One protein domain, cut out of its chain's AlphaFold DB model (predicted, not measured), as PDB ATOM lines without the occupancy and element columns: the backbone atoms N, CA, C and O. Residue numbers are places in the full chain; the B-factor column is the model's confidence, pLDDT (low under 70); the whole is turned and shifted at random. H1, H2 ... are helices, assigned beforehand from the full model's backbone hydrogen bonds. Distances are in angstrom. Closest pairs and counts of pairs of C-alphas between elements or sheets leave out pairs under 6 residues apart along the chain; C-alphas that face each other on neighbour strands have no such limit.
ATOM      1  N   GLU A   2      53.959 -28.310 -23.937       76.25
ATOM      2  CA  GLU A   2      54.244 -27.038 -24.651       76.25
ATOM      3  C   GLU A   2      53.281 -25.884 -24.319       76.25
ATOM      4  O   GLU A   2      53.710 -24.765 -24.049       76.25
ATOM      5  N   ARG A   3      51.969 -26.161 -24.261       78.38
ATOM      6  CA  ARG A   3      50.948 -25.166 -23.882       78.38
ATOM      7  C   ARG A   3      51.179 -24.593 -22.474       78.38
ATOM      8  O   ARG A   3      51.078 -23.388 -22.287       78.38
ATOM      9  N   GLY A   4      51.543 -25.441 -21.508       80.25
ATOM     10  CA  GLY A   4      51.864 -25.020 -20.139       80.25
ATOM     11  C   GLY A   4      53.151 -24.195 -20.066       80.25
ATOM     12  O   GLY A   4      53.173 -23.165 -19.401       80.25
ATOM     13  N   ALA A   5      54.185 -24.586 -20.821       85.19
ATOM     14  CA  ALA A   5      55.439 -23.833 -20.912       85.19
ATOM     15  C   ALA A   5      55.232 -22.435 -21.514       85.19
ATOM     16  O   ALA A   5      55.810 -21.459 -21.040       85.19
ATOM     17  N   ASN A   6      54.355 -22.313 -22.514       82.50
ATOM     18  CA  ASN A   6      53.974 -21.016 -23.068       82.50
ATOM     19  C   ASN A   6      53.290 -20.116 -22.030       82.50
ATOM     20  O   ASN A   6      53.627 -18.938 -21.957       82.50
ATOM     21  N   ILE A   7      52.379 -20.657 -21.212       85.38
ATOM     22  CA  ILE A   7      51.712 -19.894 -20.141       85.38
ATOM     23  C   ILE A   7      52.726 -19.416 -19.105       85.38
ATOM     24  O   ILE A   7      52.730 -18.242 -18.739       85.38
ATOM     25  N   GLU A   8      53.600 -20.308 -18.651       91.06
ATOM     26  CA  GLU A   8      54.636 -19.994 -17.666       91.06
ATOM     27  C   GLU A   8      55.580 -18.901 -18.179       91.06
ATOM     28  O   GLU A   8      55.791 -17.904 -17.495       91.06
ATOM     29  N   ARG A   9      56.035 -19.006 -19.435       88.94
ATOM     30  CA  ARG A   9      56.851 -17.974 -20.092       88.94
ATOM     31  C   ARG A   9      56.136 -16.625 -20.194       88.94
ATOM     32  O   ARG A   9      56.760 -15.596 -19.968       88.94
ATOM     33  N   MET A  10      54.854 -16.615 -20.557       87.56
ATOM     34  CA  MET A  10      54.085 -15.373 -20.724       87.56
ATOM     35  C   MET A  10      53.756 -14.689 -19.396       87.56
ATOM     36  O   MET A  10      53.684 -13.468 -19.337       87.56
ATOM     37  N   THR A  11      53.509 -15.471 -18.347       88.88
ATOM     38  CA  THR A  11      53.036 -14.957 -17.052       88.88
ATOM     39  C   THR A  11      54.152 -14.782 -16.027       88.88
ATOM     40  O   THR A  11      53.943 -14.110 -15.020       88.88
ATOM     41  N   GLY A  12      55.310 -15.419 -16.235       90.94
ATOM     42  CA  GLY A  12      56.389 -15.508 -15.249       90.94
ATOM     43  C   GLY A  12      56.026 -16.334 -14.008       90.94
ATOM     44  O   GLY A  12      56.733 -16.271 -13.004       90.94
ATOM     45  N   LYS A  13      54.914 -17.080 -14.036       92.81
ATOM     46  CA  LYS A  13      54.384 -17.838 -12.892       92.81
ATOM     47  C   LYS A  13      54.497 -19.345 -13.129       92.81
ATOM     48  O   LYS A  13      54.307 -19.779 -14.264       92.81
ATOM     49  N   PRO A  14      54.716 -20.158 -12.074       93.75
ATOM     50  CA  PRO A  14      55.033 -21.583 -12.196       93.75
ATOM     51  C   PRO A  14      53.801 -22.443 -12.535       93.75
ATOM     52  O   PRO A  14      53.328 -23.237 -11.717       93.75
ATOM     53  N   PHE A  15      53.256 -22.274 -13.740       94.38
ATOM     54  CA  PHE A  15      52.058 -22.969 -14.210       94.38
ATOM     55  C   PHE A  15      52.259 -24.486 -14.230       94.38
ATOM     56  O   PHE A  15      51.396 -25.224 -13.755       94.38
ATOM     57  N   ILE A  16      53.401 -24.966 -14.735       93.38
ATOM     58  CA  ILE A  16      53.663 -26.406 -14.868       93.38
ATOM     59  C   ILE A  16      53.715 -27.074 -13.492       93.38
ATOM     60  O   ILE A  16      53.155 -28.154 -13.320       93.38
ATOM     61  N   LYS A  17      54.332 -26.424 -12.496       94.44
ATOM     62  CA  LYS A  17      54.408 -26.966 -11.130       94.44
ATOM     63  C   LYS A  17      53.029 -27.062 -10.483       94.44
ATOM     64  O   LYS A  17      52.701 -28.094  -9.908       94.44
ATOM     65  N   GLN A  18      52.206 -26.018 -10.610       95.81
ATOM     66  CA  GLN A  18      50.831 -26.047 -10.093       95.81
ATOM     67  C   GLN A  18      49.983 -27.106 -10.797       95.81
ATOM     68  O   GLN A  18      49.165 -27.775 -10.163       95.81
ATOM     69  N   TRP A  19      50.191 -27.279 -12.101       95.44
ATOM     70  CA  TRP A  19      49.515 -28.304 -12.880       95.44
ATOM     71  C   TRP A  19      49.896 -29.713 -12.426       95.44
ATOM     72  O   TRP A  19      48.995 -30.506 -12.162       95.44
ATOM     73  N   ALA A  20      51.188 -30.002 -12.264       94.19
ATOM     74  CA  ALA A  20      51.666 -31.287 -11.756       94.19
ATOM     75  C   ALA A  20      51.099 -31.595 -10.361       94.19
ATOM     76  O   ALA A  20      50.514 -32.654 -10.161       94.19
ATOM     77  N   PHE A  21      51.158 -30.625  -9.443       96.75
ATOM     78  CA  PHE A  21      50.581 -30.760  -8.104       96.75
ATOM     79  C   PHE A  21      49.072 -31.055  -8.139       96.75
ATOM     80  O   PHE A  21      48.584 -31.961  -7.466       96.75
ATOM     81  N   THR A  22      48.319 -30.318  -8.962       96.88
ATOM     82  CA  THR A  22      46.867 -30.522  -9.105       96.88
ATOM     83  C   THR A  22      46.549 -31.888  -9.716       96.88
ATOM     84  O   THR A  22      45.552 -32.508  -9.360       96.88
ATOM     85  N   PHE A  23      47.384 -32.364 -10.637       95.06
ATOM     86  CA  PHE A  23      47.243 -33.677 -11.256       95.06
ATOM     87  C   PHE A  23      47.464 -34.812 -10.251       95.06
ATOM     88  O   PHE A  23      46.619 -35.701 -10.165       95.06
ATOM     89  N   GLU A  24      48.530 -34.753  -9.452       94.38
ATOM     90  CA  GLU A  24      48.804 -35.735  -8.392       94.38
ATOM     91  C   GLU A  24      47.672 -35.799  -7.360       94.38
ATOM     92  O   GLU A  24      47.248 -36.890  -6.975       94.38
ATOM     93  N   ALA A  25      47.129 -34.642  -6.967       96.25
ATOM     94  CA  ALA A  25      45.977 -34.576  -6.072       96.25
ATOM     95  C   ALA A  25      44.748 -35.289  -6.665       96.25
ATOM     96  O   ALA A  25      44.136 -36.112  -5.993       96.25
ATOM     97  N   ILE A  26      44.431 -35.050  -7.945       96.00
ATOM     98  CA  ILE A  26      43.308 -35.720  -8.622       96.00
ATOM     99  C   ILE A  26      43.516 -37.235  -8.696       96.00
ATOM    100  O   ILE A  26      42.566 -37.980  -8.474       96.00
ATOM    101  N   LEU A  27      44.728 -37.701  -9.013       93.81
ATOM    102  CA  LEU A  27      45.014 -39.137  -9.061       93.81
ATOM    103  C   LEU A  27      44.778 -39.802  -7.704       93.81
ATOM    104  O   LEU A  27      44.163 -40.865  -7.649       93.81
ATOM    105  N   LYS A  28      45.232 -39.157  -6.622       94.38
ATOM    106  CA  LYS A  28      45.029 -39.634  -5.253       94.38
ATOM    107  C   LYS A  28      43.546 -39.668  -4.882       94.38
ATOM    108  O   LYS A  28      43.079 -40.695  -4.404       94.38
ATOM    109  N   ASP A  29      42.820 -38.578  -5.128       94.38
ATOM    110  CA  ASP A  29      41.400 -38.450  -4.772       94.38
ATOM    111  C   ASP A  29      40.508 -39.426  -5.553       94.38
ATOM    112  O   ASP A  29      39.488 -39.882  -5.044       94.38
ATOM    113  N   ALA A  30      40.881 -39.741  -6.795       93.44
ATOM    114  CA  ALA A  30      40.146 -40.659  -7.663       93.44
ATOM    115  C   ALA A  30      40.640 -42.116  -7.580       93.44
ATOM    116  O   ALA A  30      40.186 -42.944  -8.372       93.44
ATOM    117  N   GLU A  31      41.585 -42.417  -6.682       93.50
ATOM    118  CA  GLU A  31      42.205 -43.742  -6.521       93.50
ATOM    119  C   GLU A  31      42.771 -44.311  -7.840       93.50
ATOM    120  O   GLU A  31      42.729 -45.511  -8.116       93.50
ATOM    121  N   ILE A  32      43.308 -43.437  -8.698       88.88
ATOM    122  CA  ILE A  32      43.893 -43.821  -9.986       88.88
ATOM    123  C   ILE A  32      45.376 -44.122  -9.780       88.88
ATOM    124  O   ILE A  32      46.181 -43.224  -9.527       88.88
ATOM    125  N   THR A  33      45.767 -45.382  -9.964       84.75
ATOM    126  CA  THR A  33      47.183 -45.762  -9.994       84.75
ATOM    127  C   THR A  33      47.852 -45.203 -11.249       84.75
ATOM    128  O   THR A  33      47.417 -45.463 -12.372       84.75
ATOM    129  N   PHE A  34      48.923 -44.432 -11.065       78.50
ATOM    130  CA  PHE A  34      49.733 -43.949 -12.175       78.50
ATOM    131  C   PHE A  34      50.657 -45.061 -12.672       78.50
ATOM    132  O   PHE A  34      51.612 -45.428 -11.991       78.50
ATOM    133  N   ASP A  35      50.387 -45.569 -13.871       75.25
ATOM    134  CA  ASP A  35      51.294 -46.454 -14.595       75.25
ATOM    135  C   ASP A  35      51.837 -45.715 -15.825       75.25
ATOM    136  O   ASP A  35      51.137 -45.518 -16.825       75.25
ATOM    137  N   SER A  36      53.098 -45.283 -15.751       67.12
ATOM    138  CA  SER A  36      53.768 -44.576 -16.849       67.12
ATOM    139  C   SER A  36      53.868 -45.422 -18.118       67.12
ATOM    140  O   SER A  36      53.927 -44.862 -19.217       67.12
ATOM    141  N   ASN A  37      53.849 -46.753 -17.990       66.00
ATOM    142  CA  ASN A  37      53.960 -47.656 -19.129       66.00
ATOM    143  C   ASN A  37      52.692 -47.641 -19.985       66.00
ATOM    144  O   ASN A  37      52.796 -47.718 -21.206       66.00
ATOM    145  N   GLN A  38      51.509 -47.443 -19.390       64.25
ATOM    146  CA  GLN A  38      50.256 -47.350 -20.151       64.25
ATOM    147  C   GLN A  38      50.257 -46.154 -21.108       64.25
ATOM    148  O   GLN A  38      49.886 -46.274 -22.273       64.25
ATOM    149  N   VAL A  39      50.699 -44.982 -20.653       61.94
ATOM    150  CA  VAL A  39      50.697 -43.776 -21.497       61.94
ATOM    151  C   VAL A  39      51.781 -43.851 -22.576       61.94
ATOM    152  O   VAL A  39      51.556 -43.427 -23.710       61.94
ATOM    153  N   TYR A  40      52.946 -44.407 -22.236       61.31
ATOM    154  CA  TYR A  40      54.064 -44.549 -23.162       61.31
ATOM    155  C   TYR A  40      53.750 -45.549 -24.286       61.31
ATOM    156  O   TYR A  40      53.879 -45.205 -25.460       61.31
ATOM    157  N   PHE A  41      53.244 -46.735 -23.938       57.47
ATOM    158  CA  PHE A  41      53.005 -47.829 -24.884       57.47
ATOM    159  C   PHE A  41      51.899 -47.527 -25.904       57.47
ATOM    160  O   PHE A  41      52.008 -47.906 -27.068       57.47
ATOM    161  N   TYR A  42      50.841 -46.822 -25.492       58.25
ATOM    162  CA  TYR A  42      49.697 -46.532 -26.364       58.25
ATOM    163  C   TYR A  42      49.804 -45.189 -27.108       58.25
ATOM    164  O   TYR A  42      49.222 -45.046 -28.184       58.25
ATOM    165  N   GLY A  43      50.548 -44.213 -26.569       56.09
ATOM    166  CA  GLY A  43      50.569 -42.832 -27.075       56.09
ATOM    167  C   GLY A  43      51.871 -42.354 -27.733       56.09
ATOM    168  O   GLY A  43      51.861 -41.308 -28.391       56.09
ATOM    169  N   ARG A  44      53.003 -43.056 -27.560       56.12
ATOM    170  CA  ARG A  44      54.309 -42.634 -28.099       56.12
ATOM    171  C   ARG A  44      55.106 -43.802 -28.667       56.12
ATOM    172  O   ARG A  44      55.944 -44.385 -27.992       56.12
ATOM    173  N   SER A  45      54.912 -44.050 -29.954       56.47
ATOM    174  CA  SER A  45      55.895 -44.755 -30.765       56.47
ATOM    175  C   SER A  45      56.516 -43.738 -31.722       56.47
ATOM    176  O   SER A  45      55.846 -43.260 -32.633       56.47
ATOM    177  N   GLU A  46      57.763 -43.322 -31.476       56.03
ATOM    178  CA  GLU A  46      58.494 -42.428 -32.400       56.03
ATOM    179  C   GLU A  46      58.810 -43.130 -33.732       56.03
ATOM    180  O   GLU A  46      58.981 -42.470 -34.753       56.03
ATOM    181  N   HIS A  47      58.788 -44.468 -33.736       54.72
ATOM    182  CA  HIS A  47      59.180 -45.310 -34.868       54.72
ATOM    183  C   HIS A  47      58.112 -46.341 -35.263       54.72
ATOM    184  O   HIS A  47      58.420 -47.367 -35.864       54.72
ATOM    185  N   GLY A  48      56.844 -46.098 -34.933       63.56
ATOM    186  CA  GLY A  48      55.786 -47.062 -35.201       63.56
ATOM    187  C   GLY A  48      54.383 -46.518 -35.003       63.56
ATOM    188  O   GLY A  48      54.141 -45.322 -34.850       63.56
ATOM    189  N   GLU A  49      53.444 -47.446 -35.053       72.12
ATOM    190  CA  GLU A  49      52.025 -47.175 -34.936       72.12
ATOM    191  C   GLU A  49      51.636 -46.711 -33.527       72.12
ATOM    192  O   GLU A  49      52.043 -47.310 -32.528       72.12
ATOM    193  N   PHE A  50      50.824 -45.658 -33.443       75.56
ATOM    194  CA  PHE A  50      50.259 -45.155 -32.188       75.56
ATOM    195  C   PHE A  50      48.733 -45.155 -32.260       75.56
ATOM    196  O   PHE A  50      48.173 -45.011 -33.346       75.56
ATOM    197  N   LEU A  51      48.065 -45.301 -31.110       78.75
ATOM    198  CA  LEU A  51      46.608 -45.196 -31.046       78.75
ATOM    199  C   LEU A  51      46.197 -43.733 -31.204       78.75
ATOM    200  O   LEU A  51      46.445 -42.902 -30.319       78.75
ATOM    201  N   THR A  52      45.567 -43.409 -32.329       77.00
ATOM    202  CA  THR A  52      45.076 -42.052 -32.552       77.00
ATOM    203  C   THR A  52      43.844 -41.818 -31.691       77.00
ATOM    204  O   THR A  52      42.961 -42.663 -31.599       77.00
ATOM    205  N   GLY A  53      43.783 -40.676 -31.009       74.81
ATOM    206  CA  GLY A  53      42.632 -40.363 -30.165       74.81
ATOM    207  C   GLY A  53      42.622 -41.026 -28.783       74.81
ATOM    208  O   GLY A  53      41.644 -40.868 -28.055       74.81
ATOM    209  N   PHE A  54      43.686 -41.745 -28.395       79.88
ATOM    210  CA  PHE A  54      43.737 -42.484 -27.129       79.88
ATOM    211  C   PHE A  54      43.448 -41.594 -25.909       79.88
ATOM    212  O   PHE A  54      44.146 -40.608 -25.645       79.88
ATOM    213  N   SER A  55      42.445 -41.992 -25.122       80.12
ATOM    214  CA  SER A  55      42.118 -41.389 -23.832       80.12
ATOM    215  C   SER A  55      42.109 -42.447 -22.731       80.12
ATOM    216  O   SER A  55      41.571 -43.537 -22.906       80.12
ATOM    217  N   SER A  56      42.697 -42.122 -21.582       84.50
ATOM    218  CA  SER A  56      42.746 -42.975 -20.397       84.50
ATOM    219  C   SER A  56      42.333 -42.174 -19.167       84.50
ATOM    220  O   SER A  56      42.340 -40.943 -19.183       84.50
ATOM    221  N   LYS A  57      42.051 -42.854 -18.049       87.69
ATOM    222  CA  LYS A  57      41.796 -42.177 -16.764       87.69
ATOM    223  C   LYS A  57      42.922 -41.199 -16.394       87.69
ATOM    224  O   LYS A  57      42.658 -40.115 -15.884       87.69
ATOM    225  N   ILE A  58      44.168 -41.554 -16.719       88.12
ATOM    226  CA  ILE A  58      45.343 -40.702 -16.509       88.12
ATOM    227  C   ILE A  58      45.284 -39.456 -17.409       88.12
ATOM    228  O   ILE A  58      45.522 -38.347 -16.928       88.12
ATOM    229  N   SER A  59      44.945 -39.592 -18.697       85.00
ATOM    230  CA  SER A  59      44.860 -38.431 -19.600       85.00
ATOM    231  C   SER A  59      43.674 -37.511 -19.275       85.00
ATOM    232  O   SER A  59      43.788 -36.292 -19.435       85.00
ATOM    233  N   GLU A  60      42.567 -38.060 -18.766       88.62
ATOM    234  CA  GLU A  60      41.430 -37.290 -18.242       88.62
ATOM    235  C   GLU A  60      41.799 -36.528 -16.962       88.62
ATOM    236  O   GLU A  60      41.515 -35.333 -16.852       88.62
ATOM    237  N   ALA A  61      42.503 -37.167 -16.018       92.12
ATOM    238  CA  ALA A  61      43.021 -36.495 -14.826       92.12
ATOM    239  C   ALA A  61      43.987 -35.356 -15.198       92.12
ATOM    240  O   ALA A  61      43.897 -34.255 -14.650       92.12
ATOM    241  N   TYR A  62      44.862 -35.574 -16.187       89.88
ATOM    242  CA  TYR A  62      45.809 -34.567 -16.673       89.88
ATOM    243  C   TYR A  62      45.107 -33.349 -17.294       89.88
ATOM    244  O   TYR A  62      45.448 -32.206 -16.967       89.88
ATOM    245  N   ARG A  63      44.093 -33.570 -18.147       90.75
ATOM    246  CA  ARG A  63      43.256 -32.497 -18.720       90.75
ATOM    247  C   ARG A  63      42.435 -31.774 -17.654       90.75
ATOM    248  O   ARG A  63      42.386 -30.545 -17.655       90.75
ATOM    249  N   SER A  64      41.860 -32.510 -16.709       94.69
ATOM    250  CA  SER A  64      41.105 -31.942 -15.588       94.69
ATOM    251  C   SER A  64      41.977 -31.025 -14.730       94.69
ATOM    252  O   SER A  64      41.583 -29.900 -14.419       94.69
ATOM    253  N   ALA A  65      43.195 -31.462 -14.400       95.62
ATOM    254  CA  ALA A  65      44.166 -30.650 -13.676       95.62
ATOM    255  C   ALA A  65      44.541 -29.382 -14.455       95.62
ATOM    256  O   ALA A  65      44.576 -28.295 -13.877       95.62
ATOM    257  N   PHE A  66      44.758 -29.503 -15.771       95.00
ATOM    258  CA  PHE A  66      45.067 -28.363 -16.633       95.00
ATOM    259  C   PHE A  66      43.965 -27.305 -16.569       95.00
ATOM    260  O   PHE A  66      44.257 -26.136 -16.335       95.00
ATOM    261  N   LEU A  67      42.702 -27.713 -16.719       96.19
ATOM    262  CA  LEU A  67      41.551 -26.807 -16.687       96.19
ATOM    263  C   LEU A  67      41.385 -26.117 -15.327       96.19
ATOM    264  O   LEU A  67      41.081 -24.922 -15.292       96.19
ATOM    265  N   ARG A  68      41.629 -26.825 -14.214       97.19
ATOM    266  CA  ARG A  68      41.592 -26.242 -12.859       97.19
ATOM    267  C   ARG A  68      42.658 -25.159 -12.679       97.19
ATOM    268  O   ARG A  68      42.341 -24.060 -12.222       97.19
ATOM    269  N   VAL A  69      43.899 -25.427 -13.088       96.88
ATOM    270  CA  VAL A  69      44.990 -24.441 -12.991       96.88
ATOM    271  C   VAL A  69      44.773 -23.277 -13.953       96.88
ATOM    272  O   VAL A  69      44.936 -22.118 -13.572       96.88
ATOM    273  N   LEU A  70      44.324 -23.555 -15.176       96.31
ATOM    274  CA  LEU A  70      43.980 -22.531 -16.158       96.31
ATOM    275  C   LEU A  70      42.875 -21.599 -15.631       96.31
ATOM    276  O   LEU A  70      42.992 -20.378 -15.740       96.31
ATOM    277  N   GLN A  71      41.839 -22.150 -14.991       97.31
ATOM    278  CA  GLN A  71      40.784 -21.366 -14.345       97.31
ATOM    279  C   GLN A  71      41.328 -20.512 -13.193       97.31
ATOM    280  O   GLN A  71      40.955 -19.343 -13.077       97.31
ATOM    281  N   HIS A  72      42.210 -21.061 -12.352       96.88
ATOM    282  CA  HIS A  72      42.844 -20.308 -11.269       96.88
ATOM    283  C   HIS A  72      43.646 -19.110 -11.800       96.88
ATOM    284  O   HIS A  72      43.500 -17.993 -11.298       96.88
ATOM    285  N   PHE A  73      44.445 -19.314 -12.852       96.56
ATOM    286  CA  PHE A  73      45.207 -18.242 -13.497       96.56
ATOM    287  C   PHE A  73      44.300 -17.152 -14.069       96.56
ATOM    288  O   PHE A  73      44.600 -15.970 -13.903       96.56
ATOM    289  N   TYR A  74      43.186 -17.533 -14.696       96.50
ATOM    290  CA  TYR A  74      42.204 -16.582 -15.213       96.50
ATOM    291  C   TYR A  74      41.556 -15.758 -14.093       96.50
ATOM    292  O   TYR A  74      41.580 -14.530 -14.139       96.50
ATOM    293  N   ARG A  75      41.046 -16.417 -13.045       97.25
ATOM    294  CA  ARG A  75      40.408 -15.747 -11.895       97.25
ATOM    295  C   ARG A  75      41.355 -14.821 -11.135       97.25
ATOM    296  O   ARG A  75      40.906 -13.844 -10.552       97.25
ATOM    297  N   SER A  76      42.651 -15.115 -11.171       95.75
ATOM    298  CA  SER A  76      43.695 -14.302 -10.542       95.75
ATOM    299  C   SER A  76      44.201 -13.161 -11.438       95.75
ATOM    300  O   SER A  76      45.176 -12.507 -11.082       95.75
ATOM    301  N   GLY A  77      43.601 -12.952 -12.617       95.38
ATOM    302  CA  GLY A  77      43.985 -11.893 -13.556       95.38
ATOM    303  C   GLY A  77      45.305 -12.130 -14.297       95.38
ATOM    304  O   GLY A  77      45.823 -11.210 -14.919       95.38
ATOM    305  N   ASN A  78      45.862 -13.346 -14.262       95.00
ATOM    306  CA  ASN A  78      47.161 -13.643 -14.885       95.00
ATOM    307  C   ASN A  78      47.070 -13.868 -16.398       95.00
ATOM    308  O   ASN A  78      48.082 -13.802 -17.088       95.00
ATOM    309  N   ILE A  79      45.881 -14.194 -16.906       94.81
ATOM    310  CA  ILE A  79      45.619 -14.452 -18.326       94.81
ATOM    311  C   ILE A  79      44.284 -13.825 -18.732       94.81
ATOM    312  O   ILE A  79      43.382 -13.678 -17.906       94.81
ATOM    313  N   SER A  80      44.141 -13.475 -20.011       93.94
ATOM    314  CA  SER A  80      42.901 -12.903 -20.543       93.94
ATOM    315  C   SER A  80      41.788 -13.950 -20.688       93.94
ATOM    316  O   SER A  80      42.038 -15.158 -20.726       93.94
ATOM    317  N   LYS A  81      40.540 -13.481 -20.827       94.69
ATOM    318  CA  LYS A  81      39.369 -14.341 -21.070       94.69
ATOM    319  C   LYS A  81      39.509 -15.150 -22.362       94.69
ATOM    320  O   LYS A  81      39.289 -16.355 -22.337       94.69
ATOM    321  N   ASP A  82      39.909 -14.520 -23.468       92.62
ATOM    322  CA  ASP A  82      40.115 -15.224 -24.744       92.62
ATOM    323  C   ASP A  82      41.182 -16.307 -24.638       92.62
ATOM    324  O   ASP A  82      41.020 -17.397 -25.180       92.62
ATOM    325  N   PHE A  83      42.258 -16.030 -23.899       91.88
ATOM    326  CA  PHE A  83      43.302 -17.010 -23.652       91.88
ATOM    327  C   PHE A  83      42.749 -18.203 -22.861       91.88
ATOM    328  O   PHE A  83      42.902 -19.345 -23.290       91.88
ATOM    329  N   TYR A  84      42.067 -17.945 -21.741       94.44
ATOM    330  CA  TYR A  84      41.413 -18.979 -20.934       94.44
ATOM    331  C   TYR A  84      40.477 -19.857 -21.776       94.44
ATOM    332  O   TYR A  84      40.629 -21.077 -21.796       94.44
ATOM    333  N   LEU A  85      39.554 -19.240 -22.515       94.50
ATOM    334  CA  LEU A  85      38.554 -19.954 -23.305       94.50
ATOM    335  C   LEU A  85      39.181 -20.754 -24.449       94.50
ATOM    336  O   LEU A  85      38.849 -21.922 -24.609       94.50
ATOM    337  N   LYS A  86      40.141 -20.183 -25.190       91.06
ATOM    338  CA  LYS A  86      40.849 -20.892 -26.269       91.06
ATOM    339  C   LYS A  86      41.463 -22.201 -25.775       91.06
ATOM    340  O   LYS A  86      41.312 -23.238 -26.411       91.06
ATOM    341  N   TYR A  87      42.172 -22.155 -24.650       90.94
ATOM    342  CA  TYR A  87      42.825 -23.343 -24.105       90.94
ATOM    343  C   TYR A  87      41.849 -24.309 -23.436       90.94
ATOM    344  O   TYR A  87      42.104 -25.511 -23.466       90.94
ATOM    345  N   ALA A  88      40.752 -23.810 -22.863       93.31
ATOM    346  CA  ALA A  88      39.706 -24.651 -22.300       93.31
ATOM    347  C   ALA A  88      38.969 -25.437 -23.394       93.31
ATOM    348  O   ALA A  88      38.854 -26.658 -23.307       93.31
ATOM    349  N   TYR A  89      38.534 -24.758 -24.453       93.06
ATOM    350  CA  TYR A  89      37.820 -25.375 -25.571       93.06
ATOM    351  C   TYR A  89      38.695 -26.354 -26.352       93.06
ATOM    352  O   TYR A  89      38.218 -27.420 -26.725       93.06
ATOM    353  N   ALA A  90      40.003 -26.104 -26.446       89.44
ATOM    354  CA  ALA A  90      40.949 -27.015 -27.093       89.44
ATOM    355  C   ALA A  90      41.215 -28.316 -26.304       89.44
ATOM    356  O   ALA A  90      42.190 -29.015 -26.592       89.44
ATOM    357  N   THR A  91      40.421 -28.604 -25.266       88.00
ATOM    358  CA  THR A  91      40.368 -29.903 -24.575       88.00
ATOM    359  C   THR A  91      39.161 -30.749 -24.984       88.00
ATOM    360  O   THR A  91      39.114 -31.931 -24.634       88.00
ATOM    361  N   LEU A  92      38.206 -30.163 -25.714       88.69
ATOM    362  CA  LEU A  92      37.016 -30.844 -26.206       88.69
ATOM    363  C   LEU A  92      37.353 -31.660 -27.454       88.69
ATOM    364  O   LEU A  92      38.086 -31.157 -28.304       88.69
TER     365      LEU A  92
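Overview. This is residues 2 to 92 of the 366 residues of an uncharacterized protein of Nitrospiraceae bacterium (UniProt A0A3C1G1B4). The longest helix, H4, makes the core: H2 crosses it at a slant, and H5 folds back along its residues 67 to 74 to make a helical hairpin. H1 makes a corner with H2 near residue 15, while H3 and the long loop after it lie off the beginning of H4, with residues 44 to 49 sticking out free. The printed part has 91 residues, with five named helices in the order H1, H2, H3, H4, H5 and no named strand; its class is all helix. It is only just compact, close to loose, with a radius of gyration of the C-alphas of 14.4 A and spans of 41 by 30 by 22 A.

Arrangement. H1, residues 2 to 11, touches H2, residues 15 to 29, at a steep tilt of 55 degrees, opposite ways. Their closest C-alphas are those of Glu 8 and Phe 15, 5.2 A apart, and H2 touches H1 with residues 15 to 16 alone. H2 touches H4, residues 57 to 75, at a steep tilt of 50 degrees, opposite ways; the closest C-alphas, of Phe 23 and Ala 65, are 4.9 A apart. H1 and H4 are near each other. H3, residues 36 to 43, touches no helix. It is close to H4 but not clearly touching, about perpendicular at 87 degrees, with the closest C-alphas, of Val 39 and Ile 58, 7.9 A apart. H4 and H5, residues 81 to 89, form a helical hairpin: they touch at a shallow tilt of 9 degrees, opposite ways, and the C-alphas of Tyr 74 and Tyr 84 come closest, 6.3 A. H1 and H5 are only just apart, at 8.3 A between their closest C-alphas; H3 and H5 are apart. The packing of the helices is only just mostly crossed, one of the three touching pairs being at a shallow tilt. In H1, H2, H3, H4 and H5 every O i to N i+4 pair is within hydrogen-bond range.

Along the chain. H1 begins at C-alpha 2 (54.244, -27.038, -24.651) and is 14.3 A long. H2 measures 21.0 A and H3 10.9 A from first to last C-alpha. H4 is 26.9 A long, from C-alpha 57 (41.796, -42.177, -16.764) to C-alpha 75. H5, 12.0 A long, ends at C-alpha 89 (37.820, -25.375, -25.571).

Size, cuts and confidence. The two C-alphas farthest apart are those of Gly 48 and Gly 77, at 42.9 A. The printed part has no cut. The links H1 to H2 and H4 to H5 are tight, H2 to H3 is short, and H3 to H4 is long, with 13 residues. The mean pLDDT of the printed part is 85.9; residues 36 to 48 are under 70.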